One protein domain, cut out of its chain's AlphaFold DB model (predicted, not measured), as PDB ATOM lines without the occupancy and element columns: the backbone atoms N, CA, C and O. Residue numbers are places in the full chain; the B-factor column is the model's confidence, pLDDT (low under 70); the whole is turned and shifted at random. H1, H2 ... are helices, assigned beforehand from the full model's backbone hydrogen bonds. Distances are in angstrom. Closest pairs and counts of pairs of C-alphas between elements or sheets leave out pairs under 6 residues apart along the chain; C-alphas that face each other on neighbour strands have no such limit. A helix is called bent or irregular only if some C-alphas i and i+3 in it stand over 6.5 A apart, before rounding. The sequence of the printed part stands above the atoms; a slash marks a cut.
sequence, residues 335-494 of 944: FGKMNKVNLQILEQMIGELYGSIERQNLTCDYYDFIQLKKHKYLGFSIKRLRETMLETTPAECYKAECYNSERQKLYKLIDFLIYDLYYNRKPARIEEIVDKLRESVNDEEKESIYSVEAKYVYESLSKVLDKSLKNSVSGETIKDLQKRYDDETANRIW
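This is residues 335 to 494 of the 944 residues of an uncharacterized protein of Ruminococcus albus (UniProt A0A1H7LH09). The longest helix, H8, bends sharply in an elongated body of crossed helices with H6 through its middle. Toward one end its arm H8a makes a helical hairpin with H7 and is crossed by H4; toward the other end H2, H8b, H9 and H10 pack on H1. The printed part has 160 residues, with ten named helices, H1 to H10 in chain order, and no named strand; the class is all helix. The whole is compact, with a radius of gyration of the C-alphas of 16.2 A, and spans 53 by 32 by 25 A.

Start at H8, residues 444 to 472, assigned as one helix by its hydrogen bonds but bent: C-alphas 460 and 463 are 7.8 A apart, and its arms H8a, residues 444 to 460, and H8b, residues 463 to 472, are about perpendicular at 78 degrees. H4, residues 382 to 392, touches H8a about perpendicular at 83 degrees, closest at the C-alphas of Met 389 and Ala 454, 4.7 A. H7, residues 427 to 439, forms a hairpin with H8a, opposite ways at a shallow tilt of 18 degrees; their closest C-alphas are Leu 437 and Lys 446, 6.1 A. H6, residues 407 to 425, touches H4, closest at the C-alphas of Asp 415 and Ile 382, 6.3 A. Next find the hub, H1, residues 335 to 354, touching five helices. Its closest C-alpha pairs are Met 349 to Val 464 of H8b, 6.1 A; Leu 343 to Thr 363 of H2, residues 359 to 372, 6.9 A; Val 341 to Leu 481 of H9, residues 475 to 483, 5.6 A; Gly 336 to Asn 491 of H10, residues 487 to 492, 4.9 A; and Leu 346 to Leu 413 of H6, 7.3 A, where they only just touch with 3 pairs within 8 A. H3, residues 374 to 377, is close but not clearly touching H6; H5, residues 394 to 399, touches H4 only at the corner. Every O i to N i+4 pair is within hydrogen-bond range in H4 and H10; H5 has 0 of 2, but 2 of 3 O i to N i+3 pairs, and H8b 2 of 6, with 1 of 7.

Find C-alpha 444 at (-33.137, -28.044, -7.826); H8a runs 24.6 A from there. H6 measures 25.6 A and H1 24.7 A, from C-alpha 335 at (1.335, -31.353, 12.015), with a kink of 60 degrees near residue 342. H10 ends at C-alpha 492, (11.699, -31.690, 9.628).

The farthest C-alphas, Val 441 and Asp 486, are 52.8 A apart. The printed part has no cut and no long link. Mean pLDDT of the printed part is 85.0; residues 441 and 485 to 493 are under 70.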
ATOM      1  N   PHE A 335       2.206 -31.176  13.187       80.75
ATOM      2  CA  PHE A 335       1.335 -31.353  12.015       80.75
ATOM      3  C   PHE A 335       1.847 -32.422  11.035       80.75
ATOM      4  O   PHE A 335       1.067 -33.294  10.633       80.75
ATOM      5  N   GLY A 336       3.141 -32.389  10.696       77.75
ATOM      6  CA  GLY A 336       3.788 -33.372   9.822       77.75
ATOM      7  C   GLY A 336       3.677 -34.792  10.384       77.75
ATOM      8  O   GLY A 336       3.067 -35.662   9.761       77.75
ATOM      9  N   LYS A 337       4.144 -35.002  11.622       80.31
ATOM     10  CA  LYS A 337       3.980 -36.244  12.399       80.31
ATOM     11  C   LYS A 337       2.538 -36.765  12.408       80.31
ATOM     12  O   LYS A 337       2.304 -37.927  12.072       80.31
ATOM     13  N   MET A 338       1.561 -35.925  12.756       82.25
ATOM     14  CA  MET A 338       0.149 -36.321  12.859       82.25
ATOM     15  C   MET A 338      -0.470 -36.727  11.515       82.25
ATOM     16  O   MET A 338      -1.416 -37.517  11.497       82.25
ATOM     17  N   ASN A 339       0.048 -36.214  10.396       85.88
ATOM     18  CA  ASN A 339      -0.519 -36.433   9.065       85.88
ATOM     19  C   ASN A 339       0.362 -37.277   8.131       85.88
ATOM     20  O   ASN A 339      -0.065 -37.545   7.008       85.88
ATOM     21  N   LYS A 340       1.526 -37.770   8.582       85.06
ATOM     22  CA  LYS A 340       2.530 -38.466   7.748       85.06
ATOM     23  C   LYS A 340       1.986 -39.606   6.880       85.06
ATOM     24  O   LYS A 340       2.490 -39.832   5.786       85.06
ATOM     25  N   VAL A 341       0.942 -40.307   7.335       86.94
ATOM     26  CA  VAL A 341       0.252 -41.359   6.560       86.94
ATOM     27  C   VAL A 341      -0.590 -40.772   5.427       86.94
ATOM     28  O   VAL A 341      -0.592 -41.308   4.328       86.94
ATOM     29  N   ASN A 342      -1.323 -39.686   5.686       89.81
ATOM     30  CA  ASN A 342      -2.154 -39.043   4.668       89.81
ATOM     31  C   ASN A 342      -1.272 -38.376   3.608       89.81
ATOM     32  O   ASN A 342      -1.548 -38.535   2.428       89.81
ATOM     33  N   LEU A 343      -0.189 -37.711   4.025       88.81
ATOM     34  CA  LEU A 343       0.777 -37.087   3.120       88.81
ATOM     35  C   LEU A 343       1.420 -38.119   2.178       88.81
ATOM     36  O   LEU A 343       1.377 -37.914   0.974       88.81
ATOM     37  N   GLN A 344       1.892 -39.268   2.685       87.62
ATOM     38  CA  GLN A 344       2.418 -40.363   1.842       87.62
ATOM     39  C   GLN A 344       1.395 -40.884   0.814       87.62
ATOM     40  O   GLN A 344       1.753 -41.172  -0.325       87.62
ATOM     41  N   ILE A 345       0.120 -41.018   1.203       89.12
ATOM     42  CA  ILE A 345      -0.944 -41.473   0.289       89.12
ATOM     43  C   ILE A 345      -1.205 -40.418  -0.797       89.12
ATOM     44  O   ILE A 345      -1.328 -40.759  -1.970       89.12
ATOM     45  N   LEU A 346      -1.267 -39.139  -0.418       91.19
ATOM     46  CA  LEU A 346      -1.519 -38.033  -1.342       91.19
ATOM     47  C   LEU A 346      -0.339 -37.767  -2.285       91.19
ATOM     48  O   LEU A 346      -0.567 -37.455  -3.446       91.19
ATOM     49  N   GLU A 347       0.894 -37.954  -1.818       89.00
ATOM     50  CA  GLU A 347       2.126 -37.864  -2.610       89.00
ATOM     51  C   GLU A 347       2.122 -38.885  -3.754       89.00
ATOM     52  O   GLU A 347       2.331 -38.516  -4.910       89.00
ATOM     53  N   GLN A 348       1.769 -40.143  -3.460       87.75
ATOM     54  CA  GLN A 348       1.564 -41.168  -4.487       87.75
ATOM     55  C   GLN A 348       0.437 -40.773  -5.460       87.75
ATOM     56  O   GLN A 348       0.608 -40.854  -6.673       87.75
ATOM     57  N   MET A 349      -0.718 -40.343  -4.945       90.06
ATOM     58  CA  MET A 349      -1.906 -40.060  -5.761       90.06
ATOM     59  C   MET A 349      -1.731 -38.858  -6.692       90.06
ATOM     60  O   MET A 349      -2.088 -38.927  -7.865       90.06
ATOM     61  N   ILE A 350      -1.150 -37.769  -6.199       89.88
ATOM     62  CA  ILE A 350      -0.836 -36.593  -7.015       89.88
ATOM     63  C   ILE A 350       0.288 -36.929  -8.006       89.88
ATOM     64  O   ILE A 350       0.179 -36.556  -9.172       89.88
ATOM     65  N   GLY A 351       1.271 -37.743  -7.598       88.06
ATOM     66  CA  GLY A 351       2.259 -38.348  -8.494       88.06
ATOM     67  C   GLY A 351       1.631 -39.103  -9.671       88.06
ATOM     68  O   GLY A 351       2.017 -38.906 -10.822       88.06
ATOM     69  N   GLU A 352       0.618 -39.929  -9.401       88.62
ATOM     70  CA  GLU A 352      -0.113 -40.701 -10.411       88.62
ATOM     71  C   GLU A 352      -1.016 -39.846 -11.320       88.62
ATOM     72  O   GLU A 352      -1.278 -40.258 -12.453       88.62
ATOM     73  N   LEU A 353      -1.495 -38.682 -10.867       87.38
ATOM     74  CA  LEU A 353      -2.362 -37.786 -11.648       87.38
ATOM     75  C   LEU A 353      -1.578 -36.757 -12.473       87.38
ATOM     76  O   LEU A 353      -1.867 -36.588 -13.658       87.38
ATOM     77  N   TYR A 354      -0.613 -36.072 -11.856       87.12
ATOM     78  CA  TYR A 354      -0.005 -34.839 -12.375       87.12
ATOM     79  C   TYR A 354       1.531 -34.882 -12.461       87.12
ATOM     80  O   TYR A 354       2.136 -33.916 -12.924       87.12
ATOM     81  N   GLY A 355       2.168 -35.985 -12.054       85.75
ATOM     82  CA  GLY A 355       3.627 -36.107 -11.980       85.75
ATOM     83  C   GLY A 355       4.198 -35.713 -10.614       85.75
ATOM     84  O   GLY A 355       3.465 -35.425  -9.669       85.75
ATOM     85  N   SER A 356       5.526 -35.751 -10.489       81.81
ATOM     86  CA  SER A 356       6.235 -35.558  -9.216       81.81
ATOM     87  C   SER A 356       5.912 -34.215  -8.554       81.81
ATOM     88  O   SER A 356       6.229 -33.161  -9.105       81.81
ATOM     89  N   ILE A 357       5.348 -34.262  -7.344       82.56
ATOM     90  CA  ILE A 357       5.129 -33.095  -6.486       82.56
ATOM     91  C   ILE A 357       6.215 -33.009  -5.411       82.56
ATOM     92  O   ILE A 357       6.595 -34.012  -4.811       82.56
ATOM     93  N   GLU A 358       6.696 -31.799  -5.136       83.50
ATOM     94  CA  GLU A 358       7.570 -31.550  -3.995       83.50
ATOM     95  C   GLU A 358       6.795 -31.725  -2.680       83.50
ATOM     96  O   GLU A 358       5.781 -31.066  -2.427       83.50
ATOM     97  N   ARG A 359       7.289 -32.617  -1.816       81.06
ATOM     98  CA  ARG A 359       6.613 -33.016  -0.574       81.06
ATOM     99  C   ARG A 359       6.428 -31.866   0.424       81.06
ATOM    100  O   ARG A 359       5.477 -31.903   1.206       81.06
ATOM    101  N   GLN A 360       7.280 -30.840   0.382       81.12
ATOM    102  CA  GLN A 360       7.107 -29.617   1.171       81.12
ATOM    103  C   GLN A 360       5.855 -28.850   0.716       81.12
ATOM    104  O   GLN A 360       4.964 -28.623   1.531       81.12
ATOM    105  N   ASN A 361       5.712 -28.574  -0.585       84.31
ATOM    106  CA  ASN A 361       4.547 -27.874  -1.143       84.31
ATOM    107  C   ASN A 361       3.243 -28.647  -0.896       84.31
ATOM    108  O   ASN A 361       2.271 -28.069  -0.416       84.31
ATOM    109  N   LEU A 362       3.252 -29.974  -1.082       87.94
ATOM    110  CA  LEU A 362       2.118 -30.830  -0.709       87.94
ATOM    111  C   LEU A 362       1.758 -30.721   0.785       87.94
ATOM    112  O   LEU A 362       0.582 -30.750   1.148       87.94
ATOM    113  N   THR A 363       2.756 -30.602   1.665       85.00
ATOM    114  CA  THR A 363       2.525 -30.457   3.109       85.00
ATOM    115  C   THR A 363       1.926 -29.086   3.444       85.00
ATOM    116  O   THR A 363       1.016 -29.026   4.272       85.00
ATOM    117  N   CYS A 364       2.354 -28.019   2.762       83.38
ATOM    118  CA  CYS A 364       1.764 -26.680   2.856       83.38
ATOM    119  C   CYS A 364       0.306 -26.659   2.361       83.38
ATOM    120  O   CYS A 364      -0.585 -26.275   3.117       83.38
ATOM    121  N   ASP A 365       0.027 -27.167   1.157       87.50
ATOM    122  CA  ASP A 365      -1.332 -27.230   0.593       87.50
ATOM    123  C   ASP A 365      -2.287 -28.049   1.473       87.50
ATOM    124  O   ASP A 365      -3.454 -27.698   1.679       87.50
ATOM    125  N   TYR A 366      -1.791 -29.148   2.039       90.06
ATOM    126  CA  TYR A 366      -2.563 -29.995   2.939       90.06
ATOM    127  C   TYR A 366      -2.741 -29.364   4.339       90.06
ATOM    128  O   TYR A 366      -3.772 -29.586   4.982       90.06
ATOM    129  N   TYR A 367      -1.814 -28.516   4.805       85.81
ATOM    130  CA  TYR A 367      -2.008 -27.660   5.987       85.81
ATOM    131  C   TYR A 367      -3.072 -26.581   5.735       85.81
ATOM    132  O   TYR A 367      -3.996 -26.419   6.542       85.81
ATOM    133  N   ASP A 368      -3.013 -25.920   4.580       84.56
ATOM    134  CA  ASP A 368      -4.020 -24.973   4.096       84.56
ATOM    135  C   ASP A 368      -5.418 -25.597   4.005       84.56
ATOM    136  O   ASP A 368      -6.426 -24.969   4.347       84.56
ATOM    137  N   PHE A 369      -5.495 -26.860   3.593       88.94
ATOM    138  CA  PHE A 369      -6.742 -27.606   3.531       88.94
ATOM    139  C   PHE A 369      -7.259 -28.049   4.911       88.94
ATOM    140  O   PHE A 369      -8.444 -27.857   5.199       88.94
ATOM    141  N   ILE A 370      -6.416 -28.644   5.765       86.12
ATOM    142  CA  ILE A 370      -6.842 -29.209   7.061       86.12
ATOM    143  C   ILE A 370      -7.018 -28.134   8.129       86.12
ATOM    144  O   ILE A 370      -8.058 -28.092   8.796       86.12
ATOM    145  N   GLN A 371      -5.993 -27.301   8.320       79.88
ATOM    146  CA  GLN A 371      -5.964 -26.317   9.390       79.88
ATOM    147  C   GLN A 371      -6.630 -25.032   8.927       79.88
ATOM    148  O   GLN A 371      -7.645 -24.669   9.520       79.88
ATOM    149  N   LEU A 372      -6.133 -24.374   7.869       76.81
ATOM    150  CA  LEU A 372      -6.661 -23.067   7.435       76.81
ATOM    151  C   LEU A 372      -8.050 -23.178   6.784       76.81
ATOM    152  O   LEU A 372      -8.843 -22.237   6.820       76.81
ATOM    153  N   LYS A 373      -8.380 -24.364   6.257       84.19
ATOM    154  CA  LYS A 373      -9.641 -24.694   5.576       84.19
ATOM    155  C   LYS A 373      -9.927 -23.777   4.388       84.19
ATOM    156  O   LYS A 373     -11.086 -23.415   4.169       84.19
ATOM    157  N   LYS A 374      -8.906 -23.442   3.587       83.19
ATOM    158  CA  LYS A 374      -9.056 -22.596   2.384       83.19
ATOM    159  C   LYS A 374     -10.162 -23.096   1.439       83.19
ATOM    160  O   LYS A 374     -10.892 -22.290   0.867       83.19
ATOM    161  N   HIS A 375     -10.402 -24.412   1.410       86.94
ATOM    162  CA  HIS A 375     -11.534 -25.062   0.736       86.94
ATOM    163  C   HIS A 375     -12.933 -24.491   1.059       86.94
ATOM    164  O   HIS A 375     -13.859 -24.677   0.276       86.94
ATOM    165  N   LYS A 376     -13.128 -23.818   2.202       84.81
ATOM    166  CA  LYS A 376     -14.408 -23.187   2.567       84.81
ATOM    167  C   LYS A 376     -14.677 -21.872   1.838       84.81
ATOM    168  O   LYS A 376     -15.831 -21.462   1.763       84.81
ATOM    169  N   TYR A 377     -13.637 -21.224   1.320       79.19
ATOM    170  CA  TYR A 377     -13.714 -19.897   0.705       79.19
ATOM    171  C   TYR A 377     -13.698 -19.961  -0.837       79.19
ATOM    172  O   TYR A 377     -13.547 -18.943  -1.505       79.19
ATOM    173  N   LEU A 378     -13.914 -21.154  -1.412       85.81
ATOM    174  CA  LEU A 378     -14.083 -21.368  -2.858       85.81
ATOM    175  C   LEU A 378     -15.449 -20.898  -3.394       85.81
ATOM    176  O   LEU A 378     -15.663 -20.896  -4.597       85.81
ATOM    177  N   GLY A 379     -16.405 -20.555  -2.523       85.62
ATOM    178  CA  GLY A 379     -17.767 -20.154  -2.907       85.62
ATOM    179  C   GLY A 379     -18.740 -21.313  -3.186       85.62
ATOM    180  O   GLY A 379     -19.950 -21.095  -3.176       85.62
ATOM    181  N   PHE A 380     -18.247 -22.547  -3.340       90.25
ATOM    182  CA  PHE A 380     -19.051 -23.773  -3.424       90.25
ATOM    183  C   PHE A 380     -18.619 -24.817  -2.377       90.25
ATOM    184  O   PHE A 380     -17.590 -24.681  -1.714       90.25
ATOM    185  N   SER A 381     -19.429 -25.862  -2.182       92.56
ATOM    186  CA  SER A 381     -19.223 -26.869  -1.134       92.56
ATOM    187  C   SER A 381     -18.571 -28.139  -1.682       92.56
ATOM    188  O   SER A 381     -19.262 -28.989  -2.244       92.56
ATOM    189  N   ILE A 382     -17.266 -28.323  -1.433       94.69
ATOM    190  CA  ILE A 382     -16.561 -29.592  -1.721       94.69
ATOM    191  C   ILE A 382     -17.288 -30.785  -1.083       94.69
ATOM    192  O   ILE A 382     -17.460 -31.808  -1.735       94.69
ATOM    193  N   LYS A 383     -17.794 -30.650   0.155       94.62
ATOM    194  CA  LYS A 383     -18.534 -31.732   0.832       94.62
ATOM    195  C   LYS A 383     -19.749 -32.191   0.017       94.62
ATOM    196  O   LYS A 383     -19.969 -33.393  -0.087       94.62
ATOM    197  N   ARG A 384     -20.528 -31.247  -0.530       93.94
ATOM    198  CA  ARG A 384     -21.716 -31.547  -1.347       93.94
ATOM    199  C   ARG A 384     -21.304 -32.138  -2.691       93.94
ATOM    200  O   ARG A 384     -21.836 -33.168  -3.061       93.94
ATOM    201  N   LEU A 385     -20.290 -31.563  -3.339       95.12
ATOM    202  CA  LEU A 385     -19.736 -32.076  -4.594       95.12
ATOM    203  C   LEU A 385     -19.224 -33.522  -4.456       95.12
ATOM    204  O   LEU A 385     -19.527 -34.356  -5.303       95.12
ATOM    205  N   ARG A 386     -18.541 -33.855  -3.349       95.31
ATOM    206  CA  ARG A 386     -18.188 -35.240  -3.002       95.31
ATOM    207  C   ARG A 386     -19.434 -36.097  -2.788       95.31
ATOM    208  O   ARG A 386     -19.486 -37.202  -3.305       95.31
ATOM    209  N   GLU A 387     -20.403 -35.646  -1.997       95.00
ATOM    210  CA  GLU A 387     -21.593 -36.451  -1.684       95.00
ATOM    211  C   GLU A 387     -22.408 -36.779  -2.939       95.00
ATOM    212  O   GLU A 387     -22.684 -37.953  -3.156       95.00
ATOM    213  N   THR A 388     -22.625 -35.804  -3.828       94.19
ATOM    214  CA  THR A 388     -23.229 -36.020  -5.151       94.19
ATOM    215  C   THR A 388     -22.375 -36.943  -6.032       94.19
ATOM    216  O   THR A 388     -22.904 -37.858  -6.651       94.19
ATOM    217  N   MET A 389     -21.043 -36.800  -6.045       95.38
ATOM    218  CA  MET A 389     -20.155 -37.722  -6.778       95.38
ATOM    219  C   MET A 389     -20.278 -39.171  -6.280       95.38
ATOM    220  O   MET A 389     -20.334 -40.096  -7.083       95.38
ATOM    221  N   LEU A 390     -20.379 -39.373  -4.964       92.56
ATOM    222  CA  LEU A 390     -20.616 -40.679  -4.334       92.56
ATOM    223  C   LEU A 390     -22.077 -41.171  -4.466       92.56
ATOM    224  O   LEU A 390     -22.435 -42.164  -3.833       92.56
ATOM    225  N   GLU A 391     -22.918 -40.468  -5.228       92.00
ATOM    226  CA  GLU A 391     -24.338 -40.770  -5.485       92.00
ATOM    227  C   GLU A 391     -24.655 -40.938  -6.974       92.00
ATOM    228  O   GLU A 391     -25.641 -41.583  -7.314       92.00
ATOM    229  N   THR A 392     -23.835 -40.377  -7.868       89.25
ATOM    230  CA  THR A 392     -24.118 -40.331  -9.312       89.25
ATOM    231  C   THR A 392     -23.033 -40.964 -10.188       89.25
ATOM    232  O   THR A 392     -23.099 -40.839 -11.413       89.25
ATOM    233  N   THR A 393     -22.005 -41.590  -9.603       88.94
ATOM    234  CA  THR A 393     -20.898 -42.241 -10.333       88.94
ATOM    235  C   THR A 393     -20.484 -43.568  -9.665       88.94
ATOM    236  O   THR A 393     -20.863 -43.817  -8.517       88.94
ATOM    237  N   PRO A 394     -19.665 -44.425 -10.320       87.12
ATOM    238  CA  PRO A 394     -19.169 -45.688  -9.746       87.12
ATOM    239  C   PRO A 394     -18.407 -45.565  -8.410       87.12
ATOM    240  O   PRO A 394     -18.144 -46.568  -7.741       87.12
ATOM    241  N   ALA A 395     -18.080 -44.341  -7.978       85.25
ATOM    242  CA  ALA A 395     -17.547 -44.061  -6.651       85.25
ATOM    243  C   ALA A 395     -18.541 -44.360  -5.501       85.25
ATOM    244  O   ALA A 395     -18.123 -44.393  -4.343       85.25
ATOM    245  N   GLU A 396     -19.822 -44.649  -5.780       86.31
ATOM    246  CA  GLU A 396     -20.806 -45.098  -4.777       86.31
ATOM    247  C   GLU A 396     -20.304 -46.277  -3.919       86.31
ATOM    248  O   GLU A 396     -20.625 -46.355  -2.732       86.31
ATOM    249  N   CYS A 397     -19.428 -47.142  -4.450       83.81
ATOM    250  CA  CYS A 397     -18.818 -48.246  -3.699       83.81
ATOM    251  C   CYS A 397     -18.171 -47.826  -2.355       83.81
ATOM    252  O   CYS A 397     -18.148 -48.616  -1.411       83.81
ATOM    253  N   TYR A 398     -17.729 -46.571  -2.203       84.38
ATOM    254  CA  TYR A 398     -17.203 -46.025  -0.943       84.38
ATOM    255  C   TYR A 398     -18.259 -45.744   0.143       84.38
ATOM    256  O   TYR A 398     -17.913 -45.417   1.285       84.38
ATOM    257  N   LYS A 399     -19.554 -45.845  -0.178       85.62
ATOM    258  CA  LYS A 399     -20.641 -45.789   0.807       85.62
ATOM    259  C   LYS A 399     -20.826 -47.109   1.558       85.62
ATOM    260  O   LYS A 399     -21.337 -47.063   2.675       85.62
ATOM    261  N   ALA A 400     -20.369 -48.236   1.006       85.06
ATOM    262  CA  ALA A 400     -20.550 -49.573   1.573       85.06
ATOM    263  C   ALA A 400     -20.088 -49.703   3.041       85.06
ATOM    264  O   ALA A 400     -19.207 -48.978   3.517       85.06
ATOM    265  N   GLU A 401     -20.685 -50.652   3.769       83.56
ATOM    266  CA  GLU A 401     -20.453 -50.832   5.208       83.56
ATOM    267  C   GLU A 401     -19.019 -51.238   5.563       83.56
ATOM    268  O   GLU A 401     -18.530 -50.876   6.633       83.56
ATOM    269  N   CYS A 402     -18.311 -51.909   4.651       79.88
ATOM    270  CA  CYS A 402     -16.903 -52.278   4.816       79.88
ATOM    271  C   CYS A 402     -15.968 -51.073   5.020       79.88
ATOM    272  O   CYS A 402     -14.892 -51.237   5.585       79.88
ATOM    273  N   TYR A 403     -16.386 -49.863   4.627       81.25
ATOM    274  CA  TYR A 403     -15.645 -48.623   4.870       81.25
ATOM    275  C   TYR A 403     -16.112 -47.857   6.121       81.25
ATOM    276  O   TYR A 403     -15.624 -46.753   6.358       81.25
ATOM    277  N   ASN A 404     -17.046 -48.381   6.931       80.88
ATOM    278  CA  ASN A 404     -17.634 -47.666   8.079       80.88
ATOM    279  C   ASN A 404     -16.587 -47.087   9.053       80.88
ATOM    280  O   ASN A 404     -16.748 -45.956   9.517       80.88
ATOM    281  N   SER A 405     -15.516 -47.831   9.337       79.44
ATOM    282  CA  SER A 405     -14.407 -47.433  10.219       79.44
ATOM    283  C   SER A 405     -13.478 -46.386   9.583       79.44
ATOM    284  O   SER A 405     -13.086 -45.413  10.231       79.44
ATOM    285  N   GLU A 406     -13.165 -46.535   8.298       82.19
ATOM    286  CA  GLU A 406     -12.172 -45.736   7.573       82.19
ATOM    287  C   GLU A 406     -12.769 -44.492   6.894       82.19
ATOM    288  O   GLU A 406     -12.023 -43.584   6.512       82.19
ATOM    289  N   ARG A 407     -14.104 -44.402   6.764       87.31
ATOM    290  CA  ARG A 407     -14.826 -43.376   5.983       87.31
ATOM    291  C   ARG A 407     -14.373 -41.944   6.281       87.31
ATOM    292  O   ARG A 407     -14.275 -41.128   5.369       87.31
ATOM    293  N   GLN A 408     -14.032 -41.625   7.534       87.00
ATOM    294  CA  GLN A 408     -13.559 -40.284   7.905       87.00
ATOM    295  C   GLN A 408     -12.144 -39.957   7.382       87.00
ATOM    296  O   GLN A 408     -11.832 -38.784   7.179       87.00
ATOM    297  N   LYS A 409     -11.275 -40.956   7.178       88.25
ATOM    298  CA  LYS A 409      -9.978 -40.792   6.497       88.25
ATOM    299  C   LYS A 409     -10.198 -40.722   4.987       88.25
ATOM    300  O   LYS A 409      -9.719 -39.787   4.357       88.25
ATOM    301  N   LEU A 410     -10.976 -41.661   4.447       89.50
ATOM    302  CA  LEU A 410     -11.317 -41.756   3.028       89.50
ATOM    303  C   LEU A 410     -11.886 -40.435   2.483       89.50
ATOM    304  O   LEU A 410     -11.350 -39.872   1.534       89.50
ATOM    305  N   TYR A 411     -12.911 -39.881   3.139       93.00
ATOM    306  CA  TYR A 411     -13.543 -38.632   2.705       93.00
ATOM    307  C   TYR A 411     -12.606 -37.419   2.807       93.00
ATOM    308  O   TYR A 411     -12.698 -36.542   1.960       93.00
ATOM    309  N   LYS A 412     -11.663 -37.376   3.764       92.88
ATOM    310  CA  LYS A 412     -10.653 -36.299   3.838       92.88
ATOM    311  C   LYS A 412      -9.657 -36.343   2.679       92.88
ATOM    312  O   LYS A 412      -9.228 -35.290   2.228       92.88
ATOM    313  N   LEU A 413      -9.280 -37.542   2.224       93.50
ATOM    314  CA  LEU A 413      -8.399 -37.710   1.065       93.50
ATOM    315  C   LEU A 413      -9.115 -37.270  -0.218       93.50
ATOM    316  O   LEU A 413      -8.557 -36.493  -0.984       93.50
ATOM    317  N   ILE A 414     -10.376 -37.684  -0.407       94.19
ATOM    318  CA  ILE A 414     -11.189 -37.263  -1.558       94.19
ATOM    319  C   ILE A 414     -11.432 -35.744  -1.529       94.19
ATOM    320  O   ILE A 414     -11.172 -35.076  -2.523       94.19
ATOM    321  N   ASP A 415     -11.853 -35.176  -0.392       96.06
ATOM    322  CA  ASP A 415     -12.072 -33.728  -0.251       96.06
ATOM    323  C   ASP A 415     -10.791 -32.914  -0.552       96.06
ATOM    324  O   ASP A 415     -10.889 -31.808  -1.085       96.06
ATOM    325  N   PHE A 416      -9.596 -33.451  -0.256       96.00
ATOM    326  CA  PHE A 416      -8.326 -32.808  -0.612       96.00
ATOM    327  C   PHE A 416      -7.974 -32.936  -2.101       96.00
ATOM    328  O   PHE A 416      -7.534 -31.957  -2.692       96.00
ATOM    329  N   LEU A 417      -8.192 -34.095  -2.731       95.00
ATOM    330  CA  LEU A 417      -7.969 -34.254  -4.177       95.00
ATOM    331  C   LEU A 417      -8.891 -33.328  -4.991       95.00
ATOM    332  O   LEU A 417      -8.460 -32.739  -5.979       95.00
ATOM    333  N   ILE A 418     -10.132 -33.131  -4.532       95.88
ATOM    334  CA  ILE A 418     -11.053 -32.132  -5.093       95.88
ATOM    335  C   ILE A 418     -10.517 -30.709  -4.856       95.88
ATOM    336  O   ILE A 418     -10.579 -29.871  -5.754       95.88
ATOM    337  N   TYR A 419      -9.970 -30.421  -3.670       95.62
ATOM    338  CA  TYR A 419      -9.373 -29.117  -3.368       95.62
ATOM    339  C   TYR A 419      -8.167 -28.800  -4.266       95.62
ATOM    340  O   TYR A 419      -8.156 -27.725  -4.856       95.62
ATOM    341  N   ASP A 420      -7.206 -29.716  -4.434       94.44
ATOM    342  CA  ASP A 420      -6.052 -29.524  -5.327       94.44
ATOM    343  C   ASP A 420      -6.497 -29.306  -6.784       94.44
ATOM    344  O   ASP A 420      -6.078 -28.331  -7.416       94.44
ATOM    345  N   LEU A 421      -7.423 -30.138  -7.286       94.69
ATOM    346  CA  LEU A 421      -7.972 -30.029  -8.641       94.69
ATOM    347  C   LEU A 421      -8.492 -28.615  -8.947       94.69
ATOM    348  O   LEU A 421      -8.152 -28.059  -9.989       94.69
ATOM    349  N   TYR A 422      -9.275 -28.006  -8.051       94.50
ATOM    350  CA  TYR A 422      -9.792 -26.652  -8.273       94.50
ATOM    351  C   TYR A 422      -8.807 -25.549  -7.894       94.50
ATOM    352  O   TYR A 422      -8.619 -24.621  -8.673       94.50
ATOM    353  N   TYR A 423      -8.192 -25.617  -6.714       90.69
ATOM    354  CA  TYR A 423      -7.391 -24.522  -6.167       90.69
ATOM    355  C   TYR A 423      -6.031 -24.393  -6.869       90.69
ATOM    356  O   TYR A 423      -5.651 -23.287  -7.245       90.69
ATOM    357  N   ASN A 424      -5.352 -25.519  -7.116       89.25
ATOM    358  CA  ASN A 424      -4.022 -25.553  -7.729       89.25
ATOM    359  C   ASN A 424      -4.055 -25.806  -9.244       89.25
ATOM    360  O   ASN A 424      -3.235 -25.248  -9.970       89.25
ATOM    361  N   ARG A 425      -4.961 -26.663  -9.751       90.44
ATOM    362  CA  ARG A 425      -4.922 -27.110 -11.166       90.44
ATOM    363  C   ARG A 425      -5.920 -26.402 -12.092       90.44
ATOM    364  O   ARG A 425      -5.648 -26.300 -13.290       90.44
ATOM    365  N   LYS A 426      -7.075 -25.951 -11.586       91.25
ATOM    366  CA  LYS A 426      -8.186 -25.367 -12.375       91.25
ATOM    367  C   LYS A 426      -8.855 -24.146 -11.704       91.25
ATOM    368  O   LYS A 426     -10.087 -24.109 -11.633       91.25
ATOM    369  N   PRO A 427      -8.104 -23.109 -11.276       89.81
ATOM    370  CA  PRO A 427      -8.669 -21.984 -10.523       89.81
ATOM    371  C   PRO A 427      -9.766 -21.220 -11.278       89.81
ATOM    372  O   PRO A 427     -10.772 -20.866 -10.672       89.81
ATOM    373  N   ALA A 428      -9.653 -21.046 -12.600       88.88
ATOM    374  CA  ALA A 428     -10.688 -20.389 -13.411       88.88
ATOM    375  C   ALA A 428     -12.062 -21.093 -13.341       88.88
ATOM    376  O   ALA A 428     -13.106 -20.445 -13.369       88.88
ATOM    377  N   ARG A 429     -12.081 -22.424 -13.169       91.00
ATOM    378  CA  ARG A 429     -13.327 -23.202 -13.090       91.00
ATOM    379  C   ARG A 429     -14.083 -22.974 -11.775       91.00
ATOM    380  O   ARG A 429     -15.287 -23.203 -11.721       91.00
ATOM    381  N   ILE A 430     -13.414 -22.467 -10.733       88.75
ATOM    382  CA  ILE A 430     -14.077 -22.011  -9.499       88.75
ATOM    383  C   ILE A 430     -15.087 -20.910  -9.836       88.75
ATOM    384  O   ILE A 430     -16.222 -20.956  -9.366       88.75
ATOM    385  N   GLU A 431     -14.693 -19.950 -10.675       84.00
ATOM    386  CA  GLU A 431     -15.526 -18.798 -11.034       84.00
ATOM    387  C   GLU A 431     -16.730 -19.241 -11.876       84.00
ATOM    388  O   GLU A 431     -17.859 -18.881 -11.551       84.00
ATOM    389  N   GLU A 432     -16.525 -20.141 -12.848       85.94
ATOM    390  CA  GLU A 432     -17.619 -20.768 -13.606       85.94
ATOM    391  C   GLU A 432     -18.683 -21.430 -12.710       85.94
ATOM    392  O   GLU A 432     -19.880 -21.292 -12.960       85.94
ATOM    393  N   ILE A 433     -18.262 -22.203 -11.701       90.06
ATOM    394  CA  ILE A 433     -19.171 -22.934 -10.802       90.06
ATOM    395  C   ILE A 433     -19.908 -21.952  -9.889       90.06
ATOM    396  O   ILE A 433     -21.122 -22.060  -9.706       90.06
ATOM    397  N   VAL A 434     -19.180 -20.992  -9.311       86.50
ATOM    398  CA  VAL A 434     -19.735 -19.984  -8.401       86.50
ATOM    399  C   VAL A 434     -20.782 -19.127  -9.106       86.50
ATOM    400  O   VAL A 434     -21.839 -18.877  -8.525       86.50
ATOM    401  N   ASP A 435     -20.543 -18.734 -10.353       80.19
ATOM    402  CA  ASP A 435     -21.480 -17.906 -11.103       80.19
ATOM    403  C   ASP A 435     -22.724 -18.686 -11.564       80.19
ATOM    404  O   ASP A 435     -23.837 -18.218 -11.316       80.19
ATOM    405  N   LYS A 436     -22.587 -19.936 -12.035       82.88
ATOM    406  CA  LYS A 436     -23.742 -20.839 -12.262       82.88
ATOM    407  C   LYS A 436     -24.585 -21.000 -10.983       82.88
ATOM    408  O   LYS A 436     -25.813 -20.898 -11.009       82.88
ATOM    409  N   LEU A 437     -23.945 -21.181  -9.821       84.62
ATOM    410  CA  LEU A 437     -24.636 -21.261  -8.525       84.62
ATOM    411  C   LEU A 437     -25.275 -19.925  -8.093       84.62
ATOM    412  O   LEU A 437     -26.285 -19.935  -7.383       84.62
ATOM    413  N   ARG A 438     -24.746 -18.772  -8.517       76.75
ATOM    414  CA  ARG A 438     -25.353 -17.448  -8.281       76.75
ATOM    415  C   ARG A 438     -26.546 -17.181  -9.189       76.75
ATOM    416  O   ARG A 438     -27.487 -16.523  -8.747       76.75
ATOM    417  N   GLU A 439     -26.537 -17.696 -10.402       71.62
ATOM    418  CA  GLU A 439     -27.620 -17.542 -11.376       71.62
ATOM    419  C   GLU A 439     -28.878 -18.346 -10.994       71.62
ATOM    420  O   GLU A 439     -30.000 -17.938 -11.330       71.62
ATOM    421  N   SER A 440     -28.694 -19.412 -10.200       75.25
ATOM    422  CA  SER A 440     -29.776 -20.251  -9.674       75.25
ATOM    423  C   SER A 440     -30.828 -19.488  -8.843       75.25
ATOM    424  O   SER A 440     -30.529 -18.622  -8.005       75.25
ATOM    425  N   VAL A 441     -32.091 -19.837  -9.081       69.00
ATOM    426  CA  VAL A 441     -33.314 -19.244  -8.521       69.00
ATOM    427  C   VAL A 441     -33.912 -20.126  -7.425       69.00
ATOM    428  O   VAL A 441     -34.396 -19.606  -6.414       69.00
ATOM    429  N   ASN A 442     -33.867 -21.447  -7.612       75.25
ATOM    430  CA  ASN A 442     -34.364 -22.473  -6.687       75.25
ATOM    431  C   ASN A 442     -33.209 -23.382  -6.209       75.25
ATOM    432  O   ASN A 442     -32.036 -23.045  -6.379       75.25
ATOM    433  N   ASP A 443     -33.519 -24.485  -5.524       77.62
ATOM    434  CA  ASP A 443     -32.511 -25.428  -5.018       77.62
ATOM    435  C   ASP A 443     -32.277 -26.636  -5.949       77.62
ATOM    436  O   ASP A 443     -31.196 -27.222  -5.910       77.62
ATOM    437  N   GLU A 444     -33.217 -26.947  -6.845       81.81
ATOM    438  CA  GLU A 444     -33.137 -28.044  -7.826       81.81
ATOM    439  C   GLU A 444     -32.118 -27.738  -8.934       81.81
ATOM    440  O   GLU A 444     -31.259 -28.564  -9.243       81.81
ATOM    441  N   GLU A 445     -32.112 -26.501  -9.441       81.94
ATOM    442  CA  GLU A 445     -31.076 -25.966 -10.338       81.94
ATOM    443  C   GLU A 445     -29.670 -26.131  -9.736       81.94
ATOM    444  O   GLU A 445     -28.718 -26.457 -10.446       81.94
ATOM    445  N   LYS A 446     -29.528 -25.971  -8.412       85.75
ATOM    446  CA  LYS A 446     -28.244 -26.163  -7.720       85.75
ATOM    447  C   LYS A 446     -27.859 -27.635  -7.672       85.75
ATOM    448  O   LYS A 446     -26.699 -27.934  -7.929       85.75
ATOM    449  N   GLU A 447     -28.783 -28.550  -7.361       87.75
ATOM    450  CA  GLU A 447     -28.468 -29.987  -7.419       87.75
ATOM    451  C   GLU A 447     -28.092 -30.428  -8.838       87.75
ATOM    452  O   GLU A 447     -27.155 -31.210  -8.991       87.75
ATOM    453  N   SER A 448     -28.717 -29.863  -9.877       89.19
ATOM    454  CA  SER A 448     -28.311 -30.086 -11.271       89.19
ATOM    455  C   SER A 448     -26.868 -29.626 -11.531       89.19
ATOM    456  O   SER A 448     -26.052 -30.412 -12.012       89.19
ATOM    457  N   ILE A 449     -26.503 -28.405 -11.113       91.81
ATOM    458  CA  ILE A 449     -25.129 -27.878 -11.233       91.81
ATOM    459  C   ILE A 449     -24.119 -28.765 -10.483       91.81
ATOM    460  O   ILE A 449     -23.097 -29.141 -11.059       91.81
ATOM    461  N   TYR A 450     -24.407 -29.154  -9.234       94.50
ATOM    462  CA  TYR A 450     -23.547 -30.077  -8.478       94.50
ATOM    463  C   TYR A 450     -23.455 -31.462  -9.142       94.50
ATOM    464  O   TYR A 450     -22.387 -32.065  -9.101       94.50
ATOM    465  N   SER A 451     -24.516 -31.952  -9.790       92.44
ATOM    466  CA  SER A 451     -24.541 -33.267 -10.459       92.44
ATOM    467  C   SER A 451     -23.760 -33.297 -11.773       92.44
ATOM    468  O   SER A 451     -23.111 -34.298 -12.079       92.44
ATOM    469  N   VAL A 452     -23.791 -32.212 -12.552       93.56
ATOM    470  CA  VAL A 452     -22.945 -32.063 -13.749       93.56
ATOM    471  C   VAL A 452     -21.475 -31.983 -13.337       93.56
ATOM    472  O   VAL A 452     -20.636 -32.701 -13.879       93.56
ATOM    473  N   GLU A 453     -21.162 -31.161 -12.337       95.25
ATOM    474  CA  GLU A 453     -19.782 -30.945 -11.909       95.25
ATOM    475  C   GLU A 453     -19.188 -32.165 -11.179       95.25
ATOM    476  O   GLU A 453     -18.008 -32.470 -11.339       95.25
ATOM    477  N   ALA A 454     -20.004 -32.934 -10.451       95.19
ATOM    478  CA  ALA A 454     -19.591 -34.184  -9.811       95.19
ATOM    479  C   ALA A 454     -19.082 -35.237 -10.814       95.19
ATOM    480  O   ALA A 454     -18.155 -35.986 -10.497       95.19
ATOM    481  N   LYS A 455     -19.643 -35.278 -12.032       94.25
ATOM    482  CA  LYS A 455     -19.165 -36.163 -13.109       94.25
ATOM    483  C   LYS A 455     -17.781 -35.742 -13.597       94.25
ATOM    484  O   LYS A 455     -16.881 -36.575 -13.615       94.25
ATOM    485  N   TYR A 456     -17.579 -34.446 -13.850       94.88
ATOM    486  CA  TYR A 456     -16.272 -33.891 -14.224       94.88
ATOM    487  C   TYR A 456     -15.184 -34.170 -13.169       94.88
ATOM    488  O   TYR A 456     -14.057 -34.536 -13.515       94.88
ATOM    489  N   VAL A 457     -15.516 -34.053 -11.877       95.00
ATOM    490  CA  VAL A 457     -14.606 -34.423 -10.777       95.00
ATOM    491  C   VAL A 457     -14.267 -35.912 -10.807       95.00
ATOM    492  O   VAL A 457     -13.093 -36.268 -10.697       95.00
ATOM    493  N   TYR A 458     -15.265 -36.787 -10.968       94.50
ATOM    494  CA  TYR A 458     -15.023 -38.226 -11.036       94.50
ATOM    495  C   TYR A 458     -14.157 -38.600 -12.242       94.50
ATOM    496  O   TYR A 458     -13.165 -39.296 -12.067       94.50
ATOM    497  N   GLU A 459     -14.463 -38.091 -13.436       94.00
ATOM    498  CA  GLU A 459     -13.659 -38.293 -14.647       94.00
ATOM    499  C   GLU A 459     -12.198 -37.878 -14.409       94.00
ATOM    500  O   GLU A 459     -11.284 -38.676 -14.632       94.00
ATOM    501  N   SER A 460     -11.987 -36.685 -13.840       93.38
ATOM    502  CA  SER A 460     -10.664 -36.109 -13.550       93.38
ATOM    503  C   SER A 460      -9.840 -36.875 -12.503       93.38
ATOM    504  O   SER A 460      -8.613 -36.766 -12.507       93.38
ATOM    505  N   LEU A 461     -10.478 -37.625 -11.593       93.06
ATOM    506  CA  LEU A 461      -9.817 -38.326 -10.477       93.06
ATOM    507  C   LEU A 461      -9.889 -39.865 -10.569       93.06
ATOM    508  O   LEU A 461      -9.173 -40.558  -9.841       93.06
ATOM    509  N   SER A 462     -10.720 -40.399 -11.470       89.44
ATOM    510  CA  SER A 462     -11.037 -41.822 -11.694       89.44
ATOM    511  C   SER A 462      -9.822 -42.748 -11.598       89.44
ATOM    512  O   SER A 462      -9.804 -43.676 -10.788       89.44
ATOM    513  N   LYS A 463      -8.757 -42.428 -12.347       87.44
ATOM    514  CA  LYS A 463      -7.464 -43.135 -12.381       87.44
ATOM    515  C   LYS A 463      -6.914 -43.474 -10.990       87.44
ATOM    516  O   LYS A 463      -6.386 -44.567 -10.802       87.44
ATOM    517  N   VAL A 464      -7.031 -42.551 -10.034       89.88
ATOM    518  CA  VAL A 464      -6.545 -42.708  -8.653       89.88
ATOM    519  C   VAL A 464      -7.603 -43.308  -7.736       89.88
ATOM    520  O   VAL A 464      -7.262 -44.142  -6.894       89.88
ATOM    521  N   LEU A 465      -8.870 -42.909  -7.885       87.44
ATOM    522  CA  LEU A 465      -9.968 -43.449  -7.082       87.44
ATOM    523  C   LEU A 465     -10.047 -44.973  -7.276       87.44
ATOM    524  O   LEU A 465      -9.850 -45.750  -6.337       87.44
ATOM    525  N   ASP A 466     -10.238 -45.408  -8.519       82.25
ATOM    526  CA  ASP A 466     -10.536 -46.801  -8.831       82.25
ATOM    527  C   ASP A 466      -9.342 -47.748  -8.680       82.25
ATOM    528  O   ASP A 466      -9.548 -48.911  -8.327       82.25
ATOM    529  N   LYS A 467      -8.108 -47.263  -8.883       77.38
ATOM    530  CA  LYS A 467      -6.887 -48.082  -8.815       77.38
ATOM    531  C   LYS A 467      -6.190 -48.047  -7.452       77.38
ATOM    532  O   LYS A 467      -5.741 -49.083  -6.961       77.38
ATOM    533  N   SER A 468      -6.080 -46.867  -6.846       77.00
ATOM    534  CA  SER A 468      -5.097 -46.618  -5.783       77.00
ATOM    535  C   SER A 468      -5.774 -46.350  -4.438       77.00
ATOM    536  O   SER A 468      -5.421 -46.973  -3.437       77.00
ATOM    537  N   LEU A 469      -6.829 -45.529  -4.399       79.88
ATOM    538  CA  LEU A 469      -7.533 -45.189  -3.154       79.88
ATOM    539  C   LEU A 469      -8.211 -46.399  -2.494       79.88
ATOM    540  O   LEU A 469      -8.221 -46.490  -1.266       79.88
ATOM    541  N   LYS A 470      -8.720 -47.354  -3.285       70.88
ATOM    542  CA  LYS A 470      -9.306 -48.607  -2.765       70.88
ATOM    543  C   LYS A 470      -8.289 -49.458  -1.991       70.88
ATOM    544  O   LYS A 470      -8.669 -50.110  -1.024       70.88
ATOM    545  N   ASN A 471      -7.010 -49.399  -2.371       71.19
ATOM    546  CA  ASN A 471      -5.934 -50.204  -1.790       71.19
ATOM    547  C   ASN A 471      -5.197 -49.475  -0.646       71.19
ATOM    548  O   ASN A 471      -4.929 -50.066   0.398       71.19
ATOM    549  N   SER A 472      -4.925 -48.172  -0.786       72.00
ATOM    550  CA  SER A 472      -4.107 -47.405   0.174       72.00
ATOM    551  C   SER A 472      -4.760 -47.140   1.542       72.00
ATOM    552  O   SER A 472      -4.092 -46.646   2.453       72.00
ATOM    553  N   VAL A 473      -6.056 -47.429   1.704       70.69
ATOM    554  CA  VAL A 473      -6.848 -47.072   2.900       70.69
ATOM    555  C   VAL A 473      -7.091 -48.270   3.839       70.69
ATOM    556  O   VAL A 473      -7.704 -48.100   4.890       70.69
ATOM    557  N   SER A 474      -6.568 -49.466   3.535       74.06
ATOM    558  CA  SER A 474      -6.738 -50.640   4.409       74.06
ATOM    559  C   SER A 474      -6.082 -50.465   5.792       74.06
ATOM    560  O   SER A 474      -5.053 -49.797   5.945       74.06
ATOM    561  N   GLY A 475      -6.646 -51.121   6.814       72.25
ATOM    562  CA  GLY A 475      -6.136 -51.071   8.190       72.25
ATOM    563  C   GLY A 475      -4.735 -51.672   8.384       72.25
ATOM    564  O   GLY A 475      -4.090 -51.391   9.395       72.25
ATOM    565  N   GLU A 476      -4.243 -52.469   7.433       74.44
ATOM    566  CA  GLU A 476      -2.873 -53.001   7.427       74.44
ATOM    567  C   GLU A 476      -1.922 -52.038   6.715       74.44
ATOM    568  O   GLU A 476      -0.933 -51.600   7.303       74.44
ATOM    569  N   THR A 477      -2.293 -51.572   5.518       77.38
ATOM    570  CA  THR A 477      -1.529 -50.567   4.761       77.38
ATOM    571  C   THR A 477      -1.300 -49.292   5.580       77.38
ATOM    572  O   THR A 477      -0.201 -48.738   5.567       77.38
ATOM    573  N   ILE A 478      -2.292 -48.860   6.369       78.62
ATOM    574  CA  ILE A 478      -2.163 -47.734   7.306       78.62
ATOM    575  C   ILE A 478      -1.093 -47.999   8.379       78.62
ATOM    576  O   ILE A 478      -0.298 -47.097   8.654       78.62
ATOM    577  N   LYS A 479      -1.031 -49.204   8.968       80.81
ATOM    578  CA  LYS A 479      -0.018 -49.564   9.981       80.81
ATOM    579  C   LYS A 479       1.391 -49.581   9.395       80.81
ATOM    580  O   LYS A 479       2.335 -49.212  10.085       80.81
ATOM    581  N   ASP A 480       1.551 -49.974   8.136       81.06
ATOM    582  CA  ASP A 480       2.872 -50.004   7.502       81.06
ATOM    583  C   ASP A 480       3.328 -48.617   7.043       81.06
ATOM    584  O   ASP A 480       4.479 -48.247   7.268       81.06
ATOM    585  N   LEU A 481       2.428 -47.784   6.512       80.00
ATOM    586  CA  LEU A 481       2.708 -46.366   6.231       80.00
ATOM    587  C   LEU A 481       3.066 -45.564   7.501       80.00
ATOM    588  O   LEU A 481       3.793 -44.573   7.419       80.00
ATOM    589  N   GLN A 482       2.604 -45.990   8.686       79.62
ATOM    590  CA  GLN A 482       3.032 -45.418   9.972       79.62
ATOM    591  C   GLN A 482       4.492 -45.745  10.330       79.62
ATOM    592  O   GLN A 482       5.111 -44.942  11.031       79.62
ATOM    593  N   LYS A 483       5.032 -46.880   9.857       80.31
ATOM    594  CA  LYS A 483       6.412 -47.337  10.116       80.31
ATOM    595  C   LYS A 483       7.436 -46.759   9.131       80.31
ATOM    596  O   LYS A 483       8.576 -46.551   9.518       80.31
ATOM    597  N   ARG A 484       7.046 -46.514   7.869       73.94
ATOM    598  CA  ARG A 484       7.959 -46.105   6.770       73.94
ATOM    599  C   ARG A 484       8.670 -44.764   6.967       73.94
ATOM    600  O   ARG A 484       9.665 -44.518   6.302       73.94
ATOM    601  N   TYR A 485       8.140 -43.898   7.824       67.31
ATOM    602  CA  TYR A 485       8.733 -42.612   8.180       67.31
ATOM    603  C   TYR A 485       8.769 -42.504   9.698       67.31
ATOM    604  O   TYR A 485       7.728 -42.671  10.343       67.31
ATOM    605  N   ASP A 486       9.925 -42.176  10.266       69.56
ATOM    606  CA  ASP A 486      10.005 -41.745  11.659       69.56
ATOM    607  C   ASP A 486       9.288 -40.391  11.864       69.56
ATOM    608  O   ASP A 486       8.863 -39.716  10.919       69.56
ATOM    609  N   ASP A 487       9.070 -40.025  13.125       67.44
ATOM    610  CA  ASP A 487       8.352 -38.798  13.485       67.44
ATOM    611  C   ASP A 487       9.211 -37.531  13.348       67.44
ATOM    612  O   ASP A 487       8.662 -36.434  13.245       67.44
ATOM    613  N   GLU A 488      10.540 -37.661  13.349       66.25
ATOM    614  CA  GLU A 488      11.457 -36.525  13.321       66.25
ATOM    615  C   GLU A 488      11.624 -36.011  11.890       66.25
ATOM    616  O   GLU A 488      11.377 -34.839  11.629       66.25
ATOM    617  N   THR A 489      11.903 -36.898  10.937       66.38
ATOM    618  CA  THR A 489      11.904 -36.629   9.494       66.38
ATOM    619  C   THR A 489      10.551 -36.078   9.034       66.38
ATOM    620  O   THR A 489      10.500 -35.126   8.257       66.38
ATOM    621  N   ALA A 490       9.439 -36.611   9.557       64.56
ATOM    622  CA  ALA A 490       8.099 -36.105   9.251       64.56
ATOM    623  C   ALA A 490       7.849 -34.671   9.762       64.56
ATOM    624  O   ALA A 490       7.091 -33.940   9.127       64.56
ATOM    625  N   ASN A 491       8.478 -34.263  10.870       67.25
ATOM    626  CA  ASN A 491       8.414 -32.888  11.376       67.25
ATOM    627  C   ASN A 491       9.490 -31.972  10.756       67.25
ATOM    628  O   ASN A 491       9.217 -30.794  10.579       67.25
ATOM    629  N   ARG A 492      10.664 -32.476  10.341       67.94
ATOM    630  CA  ARG A 492      11.699 -31.690   9.628       67.94
ATOM    631  C   ARG A 492      11.230 -31.185   8.254       67.94
ATOM    632  O   ARG A 492      11.680 -30.137   7.815       67.94
ATOM    633  N   ILE A 493      10.314 -31.905   7.599       66.12
ATOM    634  CA  ILE A 493       9.640 -31.478   6.352       66.12
ATOM    635  C   ILE A 493       8.581 -30.382   6.622       66.12
ATOM    636  O   ILE A 493       8.123 -29.710   5.701       66.12
ATOM    637  N   TRP A 494       8.186 -30.188   7.883       70.12
ATOM    638  CA  TRP A 494       7.185 -29.214   8.314       70.12
ATOM    639  C   TRP A 494       7.826 -28.086   9.136       70.12
ATOM    640  O   TRP A 494       7.778 -28.073  10.368       70.12
TER     641      TRP A 494